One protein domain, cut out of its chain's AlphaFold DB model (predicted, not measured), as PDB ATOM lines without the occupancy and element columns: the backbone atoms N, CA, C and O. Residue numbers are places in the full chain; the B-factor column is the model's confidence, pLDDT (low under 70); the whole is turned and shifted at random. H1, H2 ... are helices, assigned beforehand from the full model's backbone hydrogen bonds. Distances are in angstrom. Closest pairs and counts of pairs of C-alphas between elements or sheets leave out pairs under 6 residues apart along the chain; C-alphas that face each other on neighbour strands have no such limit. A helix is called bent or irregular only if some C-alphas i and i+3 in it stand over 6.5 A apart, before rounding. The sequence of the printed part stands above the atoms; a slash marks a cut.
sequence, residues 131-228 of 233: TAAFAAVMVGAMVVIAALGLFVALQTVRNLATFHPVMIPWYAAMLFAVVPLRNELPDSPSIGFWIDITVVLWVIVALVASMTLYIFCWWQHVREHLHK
ATOM      1  N   THR A 131      82.139 -51.317 -94.639       61.34
ATOM      2  CA  THR A 131      80.687 -51.105 -94.557       61.34
ATOM      3  C   THR A 131      79.947 -52.407 -94.857       61.34
ATOM      4  O   THR A 131      79.027 -52.778 -94.128       61.34
ATOM      5  N   ALA A 132      80.404 -53.151 -95.871       63.47
ATOM      6  CA  ALA A 132      79.854 -54.461 -96.212       63.47
ATOM      7  C   ALA A 132      80.063 -55.496 -95.090       63.47
ATOM      8  O   ALA A 132      79.148 -56.254 -94.765       63.47
ATOM      9  N   ALA A 133      81.233 -55.500 -94.440       67.38
ATOM     10  CA  ALA A 133      81.505 -56.384 -93.308       67.38
ATOM     11  C   ALA A 133      80.601 -56.080 -92.100       67.38
ATOM     12  O   ALA A 133      80.055 -57.000 -91.496       67.38
ATOM     13  N   PHE A 134      80.399 -54.800 -91.768       69.81
ATOM     14  CA  PHE A 134      79.496 -54.400 -90.684       69.81
ATOM     15  C   PHE A 134      78.047 -54.828 -90.958       69.81
ATOM     16  O   PHE A 134      77.402 -55.434 -90.100       69.81
ATOM     17  N   ALA A 135      77.569 -54.600 -92.184       68.56
ATOM     18  CA  ALA A 135      76.268 -55.070 -92.649       68.56
ATOM     19  C   ALA A 135      76.117 -56.597 -92.516       68.56
ATOM     20  O   ALA A 135      75.123 -57.075 -91.962       68.56
ATOM     21  N   ALA A 136      77.118 -57.371 -92.951       70.75
ATOM     22  CA  ALA A 136      77.114 -58.828 -92.831       70.75
ATOM     23  C   ALA A 136      77.060 -59.299 -91.366       70.75
ATOM     24  O   ALA A 136      76.350 -60.257 -91.054       70.75
ATOM     25  N   VAL A 137      77.756 -58.612 -90.455       77.38
ATOM     26  CA  VAL A 137      77.724 -58.917 -89.015       77.38
ATOM     27  C   VAL A 137      76.341 -58.648 -88.418       77.38
ATOM     28  O   VAL A 137      75.836 -59.496 -87.684       77.38
ATOM     29  N   MET A 138      75.696 -57.523 -88.745       77.81
ATOM     30  CA  MET A 138      74.342 -57.222 -88.254       77.81
ATOM     31  C   MET A 138      73.309 -58.227 -88.772       77.81
ATOM     32  O   MET A 138      72.498 -58.736 -87.996       77.81
ATOM     33  N   VAL A 139      73.372 -58.565 -90.064       77.38
ATOM     34  CA  VAL A 139      72.515 -59.593 -90.670       77.38
ATOM     35  C   VAL A 139      72.751 -60.954 -90.008       77.38
ATOM     36  O   VAL A 139      71.799 -61.626 -89.609       77.38
ATOM     37  N   GLY A 140      74.013 -61.339 -89.814       79.00
ATOM     38  CA  GLY A 140      74.376 -62.561 -89.101       79.00
ATOM     39  C   GLY A 140      73.824 -62.584 -87.674       79.00
ATOM     40  O   GLY A 140      73.253 -63.590 -87.257       79.00
ATOM     41  N   ALA A 141      73.912 -61.470 -86.944       81.56
ATOM     42  CA  ALA A 141      73.363 -61.352 -85.597       81.56
ATOM     43  C   ALA A 141      71.837 -61.558 -85.571       81.56
ATOM     44  O   ALA A 141      71.343 -62.296 -84.717       81.56
ATOM     45  N   MET A 142      71.091 -60.986 -86.527       81.75
ATOM     46  CA  MET A 142      69.641 -61.214 -86.651       81.75
ATOM     47  C   MET A 142      69.312 -62.695 -86.872       81.75
ATOM     48  O   MET A 142      68.430 -63.242 -86.208       81.75
ATOM     49  N   VAL A 143      70.044 -63.359 -87.773       81.38
ATOM     50  CA  VAL A 143      69.854 -64.788 -88.067       81.38
ATOM     51  C   VAL A 143      70.176 -65.647 -86.844       81.38
ATOM     52  O   VAL A 143      69.414 -66.557 -86.519       81.38
ATOM     53  N   VAL A 144      71.264 -65.345 -86.130       83.06
ATOM     54  CA  VAL A 144      71.647 -66.061 -84.905       83.06
ATOM     55  C   VAL A 144      70.575 -65.910 -83.829       83.06
ATOM     56  O   VAL A 144      70.187 -66.906 -83.227       83.06
ATOM     57  N   ILE A 145      70.047 -64.704 -83.613       81.25
ATOM     58  CA  ILE A 145      68.968 -64.468 -82.642       81.25
ATOM     59  C   ILE A 145      67.713 -65.270 -83.010       81.25
ATOM     60  O   ILE A 145      67.133 -65.929 -82.146       81.25
ATOM     61  N   ALA A 146      67.321 -65.276 -84.287       81.00
ATOM     62  CA  ALA A 146      66.182 -66.062 -84.762       81.00
ATOM     63  C   ALA A 146      66.396 -67.571 -84.565       81.00
ATOM     64  O   ALA A 146      65.506 -68.272 -84.078       81.00
ATOM     65  N   ALA A 147      67.592 -68.067 -84.897       79.94
ATOM     66  CA  ALA A 147      67.965 -69.466 -84.730       79.94
ATOM     67  C   ALA A 147      67.990 -69.879 -83.253       79.94
ATOM     68  O   ALA A 147      67.498 -70.954 -82.918       79.94
ATOM     69  N   LEU A 148      68.504 -69.022 -82.364       79.62
ATOM     70  CA  LEU A 148      68.477 -69.240 -80.918       79.62
ATOM     71  C   LEU A 148      67.041 -69.281 -80.388       79.62
ATOM     72  O   LEU A 148      66.716 -70.179 -79.616       79.62
ATOM     73  N   GLY A 149      66.170 -68.371 -80.837       75.12
ATOM     74  CA  GLY A 149      64.748 -68.393 -80.489       75.12
ATOM     75  C   GLY A 149      64.084 -69.707 -80.903       75.12
ATOM     76  O   GLY A 149      63.527 -70.415 -80.064       75.12
ATOM     77  N   LEU A 150      64.246 -70.099 -82.169       79.62
ATOM     78  CA  LEU A 150      63.717 -71.363 -82.679       79.62
ATOM     79  C   LEU A 150      64.297 -72.572 -81.931       79.62
ATOM     80  O   LEU A 150      63.567 -73.509 -81.614       79.62
ATOM     81  N   PHE A 151      65.593 -72.551 -81.615       79.75
ATOM     82  CA  PHE A 151      66.253 -73.602 -80.849       79.75
ATOM     83  C   PHE A 151      65.663 -73.728 -79.442       79.75
ATOM     84  O   PHE A 151      65.351 -74.838 -79.015       79.75
ATOM     85  N   VAL A 152      65.443 -72.615 -78.739       72.25
ATOM     86  CA  VAL A 152      64.813 -72.611 -77.410       72.25
ATOM     87  C   VAL A 152      63.376 -73.134 -77.485       72.25
ATOM     88  O   VAL A 152      62.995 -73.969 -76.662       72.25
ATOM     89  N   ALA A 153      62.587 -72.721 -78.482       70.88
ATOM     90  CA  ALA A 153      61.242 -73.263 -78.682       70.88
ATOM     91  C   ALA A 153      61.260 -74.772 -78.963       70.88
ATOM     92  O   ALA A 153      60.520 -75.523 -78.330       70.88
ATOM     93  N   LEU A 154      62.148 -75.246 -79.842       75.31
ATOM     94  CA  LEU A 154      62.291 -76.671 -80.144       75.31
ATOM     95  C   LEU A 154      62.738 -77.482 -78.926       75.31
ATOM     96  O   LEU A 154      62.234 -78.584 -78.722       75.31
ATOM     97  N   GLN A 155      63.642 -76.948 -78.102       68.88
ATOM     98  CA  GLN A 155      64.056 -77.586 -76.849       68.88
ATOM     99  C   GLN A 155      62.907 -77.637 -75.835       68.88
ATOM    100  O   GLN A 155      62.730 -78.655 -75.170       68.88
ATOM    101  N   THR A 156      62.076 -76.591 -75.780       65.88
ATOM    102  CA  THR A 156      60.875 -76.551 -74.928       65.88
ATOM    103  C   THR A 156      59.861 -77.620 -75.348       65.88
ATOM    104  O   THR A 156      59.284 -78.287 -74.496       65.88
ATOM    105  N   VAL A 157      59.692 -77.833 -76.659       64.75
ATOM    106  CA  VAL A 157      58.839 -78.898 -77.218       64.75
ATOM    107  C   VAL A 157      59.444 -80.288 -76.981       64.75
ATOM    108  O   VAL A 157      58.710 -81.233 -76.699       64.75
ATOM    109  N   ARG A 158      60.771 -80.440 -77.123       67.75
ATOM    110  CA  ARG A 158      61.440 -81.751 -77.108       67.75
ATOM    111  C   ARG A 158      61.638 -82.359 -75.726       67.75
ATOM    112  O   ARG A 158      61.709 -83.581 -75.690       67.75
ATOM    113  N   ASN A 159      61.749 -81.593 -74.633       53.56
ATOM    114  CA  ASN A 159      61.836 -82.170 -73.280       53.56
ATOM    115  C   ASN A 159      61.635 -81.148 -72.129       53.56
ATOM    116  O   ASN A 159      62.513 -80.339 -71.847       53.56
ATOM    117  N   LEU A 160      60.553 -81.322 -71.355       53.09
ATOM    118  CA  LEU A 160      60.580 -81.387 -69.878       53.09
ATOM    119  C   LEU A 160      61.038 -80.167 -69.027       53.09
ATOM    120  O   LEU A 160      61.491 -80.363 -67.900       53.09
ATOM    121  N   ALA A 161      60.913 -78.917 -69.484       49.12
ATOM    122  CA  ALA A 161      61.295 -77.748 -68.670       49.12
ATOM    123  C   ALA A 161      60.106 -77.093 -67.937       49.12
ATOM    124  O   ALA A 161      59.074 -76.798 -68.543       49.12
ATOM    125  N   THR A 162      60.272 -76.806 -66.638       48.31
ATOM    126  CA  THR A 162      59.318 -76.040 -65.819       48.31
ATOM    127  C   THR A 162      59.081 -74.674 -66.455       48.31
ATOM    128  O   THR A 162      60.001 -73.863 -66.593       48.31
ATOM    129  N   PHE A 163      57.843 -74.434 -66.874       54.19
ATOM    130  CA  PHE A 163      57.468 -73.246 -67.625       54.19
ATOM    131  C   PHE A 163      57.629 -72.000 -66.749       54.19
ATOM    132  O   PHE A 163      56.946 -71.859 -65.737       54.19
ATOM    133  N   HIS A 164      58.535 -71.095 -67.125       56.03
ATOM    134  CA  HIS A 164      58.697 -69.814 -66.443       56.03
ATOM    135  C   HIS A 164      57.966 -68.732 -67.254       56.03
ATOM    136  O   HIS A 164      58.412 -68.393 -68.355       56.03
ATOM    137  N   PRO A 165      56.871 -68.140 -66.733       60.38
ATOM    138  CA  PRO A 165      56.125 -67.063 -67.400       60.38
ATOM    139  C   PRO A 165      56.990 -65.860 -67.819       60.38
ATOM    140  O   PRO A 165      56.605 -65.088 -68.693       60.38
ATOM    141  N   VAL A 166      58.185 -65.729 -67.235       69.06
ATOM    142  CA  VAL A 166      59.163 -64.669 -67.511       69.06
ATOM    143  C   VAL A 166      59.748 -64.695 -68.934       69.06
ATOM    144  O   VAL A 166      60.343 -63.706 -69.353       69.06
ATOM    145  N   MET A 167      59.574 -65.778 -69.702       68.75
ATOM    146  CA  MET A 167      60.174 -65.904 -71.042       68.75
ATOM    147  C   MET A 167      59.394 -65.181 -72.154       68.75
ATOM    148  O   MET A 167      59.982 -64.814 -73.170       68.75
ATOM    149  N   ILE A 168      58.090 -64.916 -71.975       70.31
ATOM    150  CA  ILE A 168      57.261 -64.225 -72.988       70.31
ATOM    151  C   ILE A 168      57.759 -62.787 -73.248       70.31
ATOM    152  O   ILE A 168      57.951 -62.433 -74.415       70.31
ATOM    153  N   PRO A 169      58.044 -61.964 -72.213       79.31
ATOM    154  CA  PRO A 169      58.656 -60.651 -72.411       79.31
ATOM    155  C   PRO A 169      59.983 -60.689 -73.175       79.31
ATOM    156  O   PRO A 169      60.293 -59.750 -73.902       79.31
ATOM    157  N   TRP A 170      60.759 -61.766 -73.042       78.81
ATOM    158  CA  TRP A 170      62.073 -61.882 -73.674       78.81
ATOM    159  C   TRP A 170      61.966 -62.077 -75.194       78.81
ATOM    160  O   TRP A 170      62.635 -61.383 -75.956       78.81
ATOM    161  N   TYR A 171      61.039 -62.927 -75.654       73.69
ATOM    162  CA  TYR A 171      60.719 -63.053 -77.082       73.69
ATOM    163  C   TYR A 171      60.116 -61.771 -77.664       73.69
ATOM    164  O   TYR A 171      60.452 -61.386 -78.784       73.69
ATOM    165  N   ALA A 172      59.255 -61.086 -76.902       78.00
ATOM    166  CA  ALA A 172      58.720 -59.792 -77.317       78.00
ATOM    167  C   ALA A 172      59.847 -58.761 -77.489       78.00
ATOM    168  O   ALA A 172      59.890 -58.073 -78.507       78.00
ATOM    169  N   ALA A 173      60.800 -58.705 -76.554       82.69
ATOM    170  CA  ALA A 173      61.966 -57.832 -76.647       82.69
ATOM    171  C   ALA A 173      62.839 -58.146 -77.875       82.69
ATOM    172  O   ALA A 173      63.246 -57.221 -78.572       82.69
ATOM    173  N   MET A 174      63.075 -59.425 -78.192       82.12
ATOM    174  CA  MET A 174      63.796 -59.821 -79.412       82.12
ATOM    175  C   MET A 174      63.088 -59.347 -80.682       82.12
ATOM    176  O   MET A 174      63.730 -58.810 -81.580       82.12
ATOM    177  N   LEU A 175      61.764 -59.498 -80.742       79.81
ATOM    178  CA  LEU A 175      60.967 -59.089 -81.898       79.81
ATOM    179  C   LEU A 175      60.956 -57.560 -82.059       79.81
ATOM    180  O   LEU A 175      61.114 -57.054 -83.169       79.81
ATOM    181  N   PHE A 176      60.867 -56.826 -80.946       81.56
ATOM    182  CA  PHE A 176      61.003 -55.369 -80.934       81.56
ATOM    183  C   PHE A 176      62.412 -54.894 -81.291       81.56
ATOM    184  O   PHE A 176      62.532 -53.836 -81.894       81.56
ATOM    185  N   ALA A 177      63.463 -55.644 -80.962       82.69
ATOM    186  CA  ALA A 177      64.841 -55.266 -81.273       82.69
ATOM    187  C   ALA A 177      65.181 -55.400 -82.769       82.69
ATOM    188  O   ALA A 177      66.012 -54.647 -83.273       82.69
ATOM    189  N   VAL A 178      64.529 -56.312 -83.500       77.31
ATOM    190  CA  VAL A 178      64.793 -56.534 -84.934       77.31
ATOM    191  C   VAL A 178      64.423 -55.313 -85.787       77.31
ATOM    192  O   VAL A 178      65.148 -54.985 -86.725       77.31
ATOM    193  N   VAL A 179      63.328 -54.613 -85.463       76.56
ATOM    194  CA  VAL A 179      62.823 -53.494 -86.283       76.56
ATOM    195  C   VAL A 179      63.768 -52.278 -86.272       76.56
ATOM    196  O   VAL A 179      64.136 -51.821 -87.355       76.56
ATOM    197  N   PRO A 180      64.222 -51.757 -85.112       76.06
ATOM    198  CA  PRO A 180      65.229 -50.700 -85.065       76.06
ATOM    199  C   PRO A 180      66.551 -51.134 -85.694       76.06
ATOM    200  O   PRO A 180      67.125 -50.384 -86.475       76.06
ATOM    201  N   LEU A 181      66.992 -52.370 -85.434       74.75
ATOM    202  CA  LEU A 181      68.262 -52.882 -85.946       74.75
ATOM    203  C   LEU A 181      68.298 -52.930 -87.484       74.75
ATOM    204  O   LEU A 181      69.342 -52.685 -88.080       74.75
ATOM    205  N   ARG A 182      67.157 -53.188 -88.135       75.94
ATOM    206  CA  ARG A 182      67.010 -53.099 -89.599       75.94
ATOM    207  C   ARG A 182      67.141 -51.664 -90.114       75.94
ATOM    208  O   ARG A 182      67.660 -51.457 -91.205       75.94
ATOM    209  N   ASN A 183      66.669 -50.680 -89.352       72.69
ATOM    210  CA  ASN A 183      66.701 -49.273 -89.756       72.69
ATOM    211  C   ASN A 183      68.069 -48.613 -89.551       72.69
ATOM    212  O   ASN A 183      68.326 -47.577 -90.154       72.69
ATOM    213  N   GLU A 184      68.944 -49.216 -88.747       72.19
ATOM    214  CA  GLU A 184      70.318 -48.742 -88.531       72.19
ATOM    215  C   GLU A 184      71.353 -49.403 -89.452       72.19
ATOM    216  O   GLU A 184      72.556 -49.206 -89.285       72.19
ATOM    217  N   LEU A 185      70.915 -50.184 -90.446       66.06
ATOM    218  CA  LEU A 185      71.835 -50.708 -91.451       66.06
ATOM    219  C   LEU A 185      72.458 -49.537 -92.241       66.06
ATOM    220  O   LEU A 185      71.728 -48.659 -92.717       66.06
ATOM    221  N   PRO A 186      73.792 -49.499 -92.408       56.12
ATOM    222  CA  PRO A 186      74.457 -48.409 -93.114       56.12
ATOM    223  C   PRO A 186      74.037 -48.402 -94.583       56.12
ATOM    224  O   PRO A 186      74.110 -49.432 -95.265       56.12
ATOM    225  N   ASP A 187      73.577 -47.243 -95.063       60.00
ATOM    226  CA  ASP A 187      72.964 -47.091 -96.388       60.00
ATOM    227  C   ASP A 187      71.945 -48.213 -96.659       60.00
ATOM    228  O   ASP A 187      72.049 -48.945 -97.656       60.00
ATOM    229  N   SER A 188      71.028 -48.413 -95.695       54.50
ATOM    230  CA  SER A 188      69.991 -49.444 -95.772       54.50
ATOM    231  C   SER A 188      69.183 -49.274 -97.062       54.50
ATOM    232  O   SER A 188      68.743 -48.160 -97.371       54.50
ATOM    233  N   PRO A 189      68.984 -50.351 -97.843       59.31
ATOM    234  CA  PRO A 189      68.147 -50.263 -99.022       59.31
ATOM    235  C   PRO A 189      66.716 -49.892 -98.600       59.31
ATOM    236  O   PRO A 189      66.272 -50.170 -97.476       59.31
ATOM    237  N   SER A 190      65.985 -49.236 -99.503       58.41
ATOM    238  CA  SER A 190      64.591 -48.847 -99.269       58.41
ATOM    239  C   SER A 190      63.760 -50.029 -98.758       58.41
ATOM    240  O   SER A 190      63.949 -51.158 -99.212       58.41
ATOM    241  N   ILE A 191      62.829 -49.762 -97.835       54.03
ATOM    242  CA  ILE A 191      61.894 -50.762 -97.293       54.03
ATOM    243  C   ILE A 191      61.247 -51.550 -98.436       54.03
ATOM    244  O   ILE A 191      60.619 -50.957 -99.312       54.03
ATOM    245  N   GLY A 192      61.407 -52.879 -98.416       50.91
ATOM    246  CA  GLY A 192      60.882 -53.781 -99.452       50.91
ATOM    247  C   GLY A 192      61.936 -54.402-100.372       50.91
ATOM    248  O   GLY A 192      61.583 -55.012-101.378       50.91
ATOM    249  N   PHE A 193      63.221 -54.270-100.040       66.50
ATOM    250  CA  PHE A 193      64.307 -54.891-100.793       66.50
ATOM    251  C   PHE A 193      64.432 -56.409-100.567       66.50
ATOM    252  O   PHE A 193      63.893 -56.939 -99.595       66.50
ATOM    253  N   TRP A 194      65.182 -57.123-101.423       64.12
ATOM    254  CA  TRP A 194      65.325 -58.593-101.360       64.12
ATOM    255  C   TRP A 194      65.719 -59.108 -99.968       64.12
ATOM    256  O   TRP A 194      65.226 -60.148 -99.542       64.12
ATOM    257  N   ILE A 195      66.535 -58.363 -99.221       63.56
ATOM    258  CA  ILE A 195      66.999 -58.733 -97.871       63.56
ATOM    259  C   ILE A 195      65.902 -58.597 -96.824       63.56
ATOM    260  O   ILE A 195      65.783 -59.451 -95.943       63.56
ATOM    261  N   ASP A 196      65.055 -57.577 -96.945       69.69
ATOM    262  CA  ASP A 196      63.883 -57.457 -96.083       69.69
ATOM    263  C   ASP A 196      62.947 -58.659 -96.310       69.69
ATOM    264  O   ASP A 196      62.411 -59.221 -95.357       69.69
ATOM    265  N   ILE A 197      62.799 -59.109 -97.562       68.81
ATOM    266  CA  ILE A 197      61.907 -60.217 -97.941       68.81
ATOM    267  C   ILE A 197      62.506 -61.597 -97.616       68.81
ATOM    268  O   ILE A 197      61.785 -62.506 -97.210       68.81
ATOM    269  N   THR A 198      63.811 -61.795 -97.797       71.81
ATOM    270  CA  THR A 198      64.448 -63.116 -97.630       71.81
ATOM    271  C   THR A 198      65.066 -63.341 -96.267       71.81
ATOM    272  O   THR A 198      65.109 -64.482 -95.816       71.81
ATOM    273  N   VAL A 199      65.508 -62.289 -95.583       72.94
ATOM    274  CA  VAL A 199      66.145 -62.422 -94.274       72.94
ATOM    275  C   VAL A 199      65.226 -61.898 -93.188       72.94
ATOM    276  O   VAL A 199      64.826 -62.667 -92.319       72.94
ATOM    277  N   VAL A 200      64.847 -60.620 -93.239       76.06
ATOM    278  CA  VAL A 200      64.102 -59.986 -92.137       76.06
ATOM    279  C   VAL A 200      62.725 -60.627 -91.970       76.06
ATOM    280  O   VAL A 200      62.350 -60.995 -90.857       76.06
ATOM    281  N   LEU A 201      61.995 -60.843 -93.066       81.75
ATOM    282  CA  LEU A 201      60.704 -61.527 -93.039       81.75
ATOM    283  C   LEU A 201      60.840 -62.946 -92.486       81.75
ATOM    284  O   LEU A 201      60.057 -63.329 -91.624       81.75
ATOM    285  N   TRP A 202      61.843 -63.714 -92.917       79.69
ATOM    286  CA  TRP A 202      62.049 -65.077 -92.417       79.69
ATOM    287  C   TRP A 202      62.483 -65.112 -90.949       79.69
ATOM    288  O   TRP A 202      62.040 -65.991 -90.214       79.69
ATOM    289  N   VAL A 203      63.269 -64.135 -90.492       81.50
ATOM    290  CA  VAL A 203      63.610 -63.934 -89.074       81.50
ATOM    291  C   VAL A 203      62.349 -63.656 -88.257       81.50
ATOM    292  O   VAL A 203      62.130 -64.301 -87.232       81.50
ATOM    293  N   ILE A 204      61.483 -62.752 -88.722       80.38
ATOM    294  CA  ILE A 204      60.211 -62.444 -88.056       80.38
ATOM    295  C   ILE A 204      59.306 -63.676 -88.045       80.38
ATOM    296  O   ILE A 204      58.768 -64.023 -86.998       80.38
ATOM    297  N   VAL A 205      59.168 -64.377 -89.174       83.25
ATOM    298  CA  VAL A 205      58.374 -65.609 -89.274       83.25
ATOM    299  C   VAL A 205      58.905 -66.674 -88.316       83.25
ATOM    300  O   VAL A 205      58.109 -67.291 -87.611       83.25
ATOM    301  N   ALA A 206      60.224 -66.862 -88.223       81.06
ATOM    302  CA  ALA A 206      60.835 -67.804 -87.290       81.06
ATOM    303  C   ALA A 206      60.570 -67.419 -85.825       81.06
ATOM    304  O   ALA A 206      60.205 -68.284 -85.027       81.06
ATOM    305  N   LEU A 207      60.689 -66.135 -85.471       81.38
ATOM    306  CA  LEU A 207      60.394 -65.639 -84.123       81.38
ATOM    307  C   LEU A 207      58.908 -65.780 -83.767       81.38
ATOM    308  O   LEU A 207      58.581 -66.219 -82.665       81.38
ATOM    309  N   VAL A 208      58.004 -65.457 -84.694       82.38
ATOM    310  CA  VAL A 208      56.557 -65.620 -84.505       82.38
ATOM    311  C   VAL A 208      56.205 -67.098 -84.366       82.38
ATOM    312  O   VAL A 208      55.521 -67.459 -83.414       82.38
ATOM    313  N   ALA A 209      56.719 -67.968 -85.239       81.38
ATOM    314  CA  ALA A 209      56.502 -69.411 -85.153       81.38
ATOM    315  C   ALA A 209      57.024 -69.981 -83.824       81.38
ATOM    316  O   ALA A 209      56.320 -70.741 -83.159       81.38
ATOM    317  N   SER A 210      58.218 -69.558 -83.401       75.00
ATOM    318  CA  SER A 210      58.809 -69.892 -82.103       75.00
ATOM    319  C   SER A 210      57.896 -69.482 -80.939       75.00
ATOM    320  O   SER A 210      57.607 -70.289 -80.055       75.00
ATOM    321  N   MET A 211      57.379 -68.250 -80.963       78.81
ATOM    322  CA  MET A 211      56.454 -67.740 -79.949       78.81
ATOM    323  C   MET A 211      55.119 -68.501 -79.949       78.81
ATOM    324  O   MET A 211      54.609 -68.857 -78.887       78.81
ATOM    325  N   THR A 212      54.547 -68.791 -81.121       79.69
ATOM    326  CA  THR A 212      53.291 -69.547 -81.235       79.69
ATOM    327  C   THR A 212      53.446 -70.970 -80.707       79.69
ATOM    328  O   THR A 212      52.587 -71.424 -79.955       79.69
ATOM    329  N   LEU A 213      54.547 -71.654 -81.038       77.69
ATOM    330  CA  LEU A 213      54.852 -72.984 -80.501       77.69
ATOM    331  C   LEU A 213      54.965 -72.952 -78.973       77.69
ATOM    332  O   LEU A 213      54.375 -73.793 -78.299       77.69
ATOM    333  N   TYR A 214      55.649 -71.945 -78.427       72.38
ATOM    334  CA  TYR A 214      55.777 -71.764 -76.983       72.38
ATOM    335  C   TYR A 214      54.412 -71.583 -76.294       72.38
ATOM    336  O   TYR A 214      54.109 -72.276 -75.320       72.38
ATOM    337  N   ILE A 215      53.549 -70.708 -76.825       75.06
ATOM    338  CA  ILE A 215      52.193 -70.472 -76.293       75.06
ATOM    339  C   ILE A 215      51.305 -71.716 -76.445       75.06
ATOM    340  O   ILE A 215      50.513 -72.026 -75.555       75.06
ATOM    341  N   PHE A 216      51.430 -72.453 -77.548       77.38
ATOM    342  CA  PHE A 216      50.656 -73.672 -77.771       77.38
ATOM    343  C   PHE A 216      51.020 -74.764 -76.757       77.38
ATOM    344  O   PHE A 216      50.129 -75.362 -76.149       77.38
ATOM    345  N   CYS A 217      52.316 -74.968 -76.502       71.25
ATOM    346  CA  CYS A 217      52.787 -75.870 -75.449       71.25
ATOM    347  C   CYS A 217      52.279 -75.452 -74.064       71.25
ATOM    348  O   CYS A 217      51.825 -76.303 -73.300       71.25
ATOM    349  N   TRP A 218      52.294 -74.150 -73.754       69.69
ATOM    350  CA  TRP A 218      51.712 -73.635 -72.511       69.69
ATOM    351  C   TRP A 218      50.236 -74.006 -72.376       69.69
ATOM    352  O   TRP A 218      49.814 -74.532 -71.345       69.69
ATOM    353  N   TRP A 219      49.449 -73.763 -73.424       74.50
ATOM    354  CA  TRP A 219      48.017 -74.023 -73.387       74.50
ATOM    355  C   TRP A 219      47.711 -75.513 -73.213       74.50
ATOM    356  O   TRP A 219      46.816 -75.872 -72.443       74.50
ATOM    357  N   GLN A 220      48.490 -76.387 -73.859       73.12
ATOM    358  CA  GLN A 220      48.377 -77.829 -73.665       73.12
ATOM    359  C   GLN A 220      48.681 -78.232 -72.213       73.12
ATOM    360  O   GLN A 220      47.890 -78.954 -71.607       73.12
ATOM    361  N   HIS A 221      49.761 -77.708 -71.629       69.38
ATOM    362  CA  HIS A 221      50.150 -78.004 -70.249       69.38
ATOM    363  C   HIS A 221      49.099 -77.534 -69.230       69.38
ATOM    364  O   HIS A 221      48.710 -78.294 -68.343       69.38
ATOM    365  N   VAL A 222      48.572 -76.313 -69.382       68.44
ATOM    366  CA  VAL A 222      47.492 -75.784 -68.526       68.44
ATOM    367  C   VAL A 222      46.229 -76.640 -68.638       68.44
ATOM    368  O   VAL A 222      45.582 -76.921 -67.628       68.44
ATOM    369  N   ARG A 223      45.881 -77.098 -69.847       68.31
ATOM    370  CA  ARG A 223      44.703 -77.949 -70.066       68.31
ATOM    371  C   ARG A 223      44.824 -79.304 -69.369       68.31
ATOM    372  O   ARG A 223      43.821 -79.799 -68.856       68.31
ATOM    373  N   GLU A 224      46.021 -79.886 -69.340       63.47
ATOM    374  CA  GLU A 224      46.303 -81.139 -68.626       63.47
ATOM    375  C   GLU A 224      46.207 -80.959 -67.101       63.47
ATOM    376  O   GLU A 224      45.637 -81.812 -66.423       63.47
ATOM    377  N   HIS A 225      46.654 -79.817 -66.563       59.91
ATOM    378  CA  HIS A 225      46.547 -79.505 -65.129       59.91
ATOM    379  C   HIS A 225      45.103 -79.244 -64.677       59.91
ATOM    380  O   HIS A 225      44.758 -79.547 -63.540       59.91
ATOM    381  N   LEU A 226      44.242 -78.726 -65.561       59.22
ATOM    382  CA  LEU A 226      42.827 -78.484 -65.257       59.22
ATOM    383  C   LEU A 226      41.984 -79.771 -65.173       59.22
ATOM    384  O   LEU A 226      40.926 -79.762 -64.551       59.22
ATOM    385  N   HIS A 227      42.417 -80.856 -65.826       57.59
ATOM    386  CA  HIS A 227      41.679 -82.127 -65.879       57.59
ATOM    387  C   HIS A 227      42.060 -83.112 -64.770       57.59
ATOM    388  O   HIS A 227      41.431 -84.166 -64.661       57.59
ATOM    389  N   LYS A 228      43.063 -82.799 -63.940       51.09
ATOM    390  CA  LYS A 228      43.373 -83.614 -62.767       51.09
ATOM    391  C   LYS A 228      42.426 -83.191 -61.634       51.09
ATOM    392  O   LYS A 228      42.519 -82.045 -61.192       51.09
TER     393      LYS A 228
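This is residues 131 to 228 of the 233 residues of the protein "DUF4436 domain-containing protein" of Mycobacterium stomatepiae (UniProt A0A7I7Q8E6). Three helices stand side by side in an up-and-down bundle that makes a slender rod: H1 and H3 run the same way, and the shorter H2 runs back between them in the chain and packs on both, so that the three make a triangle across the rod. The far end of H3 sticks out beyond the rest, with residues 222 to 228 standing free. The printed part has 98 residues with three named helices, in the order H1, H2, H3, and no named strand; the class is all helix. The whole is loose, with a radius of gyration of the C-alphas of 16.3 A, and the C-alphas span 58 by 21 by 20 A.

H1, residues 131 to 158, and H2, residues 167 to 183, form a helical hairpin, running opposite ways at a shallow tilt of 19 degrees. H1 touches H2 with residues 138 to 149 alone, and their closest C-alphas, those of Met 142 and Val 178, are 7.0 A apart. H2 forms a second helical hairpin with H3, residues 194 to 226, running opposite ways at a shallow tilt of 9 degrees. H3 touches H2 with residues 200 to 211 alone; the closest C-alphas are those of Leu 175 and Leu 207, 6.9 A apart. H1 and H3 touch with 26 pairs of C-alphas within 8 A, the closest being those of Leu 150 and Ser 210 at 5.2 A. These two run the same way at a shallow tilt of 19 degrees. Every O i to N i+4 pair is within hydrogen-bond range in H1, against 11 of 13 in H2 and 26 of 29 in H3.

H1 begins at Thr 131, with its C-alpha at (80.687, -51.105, -94.557), and is 40.2 A long from first to last C-alpha. H2 begins at Met 167, C-alpha at (60.174, -65.904, -71.042), and is 25.9 A long. H3, the longest helix with 33 residues, measures 47.0 A and ends at Leu 226, C-alpha at (42.827, -78.484, -65.257). H3 is neither bent nor irregular, but only just: C-alphas 197 and 200 are 6.2 A apart.

The two C-alphas farthest apart are those of Thr 131 and Lys 228, at 58.8 A. The printed part has no cut. The link from H1 to H2, 8 residues, and the link from H2 to H3, 10 residues, are both short. The mean pLDDT of the printed part is 71.2, and 40 residues are under 70: residues 131 to 135, 155 to 167, 185 to 197, residue 218 and residues 221 to 228.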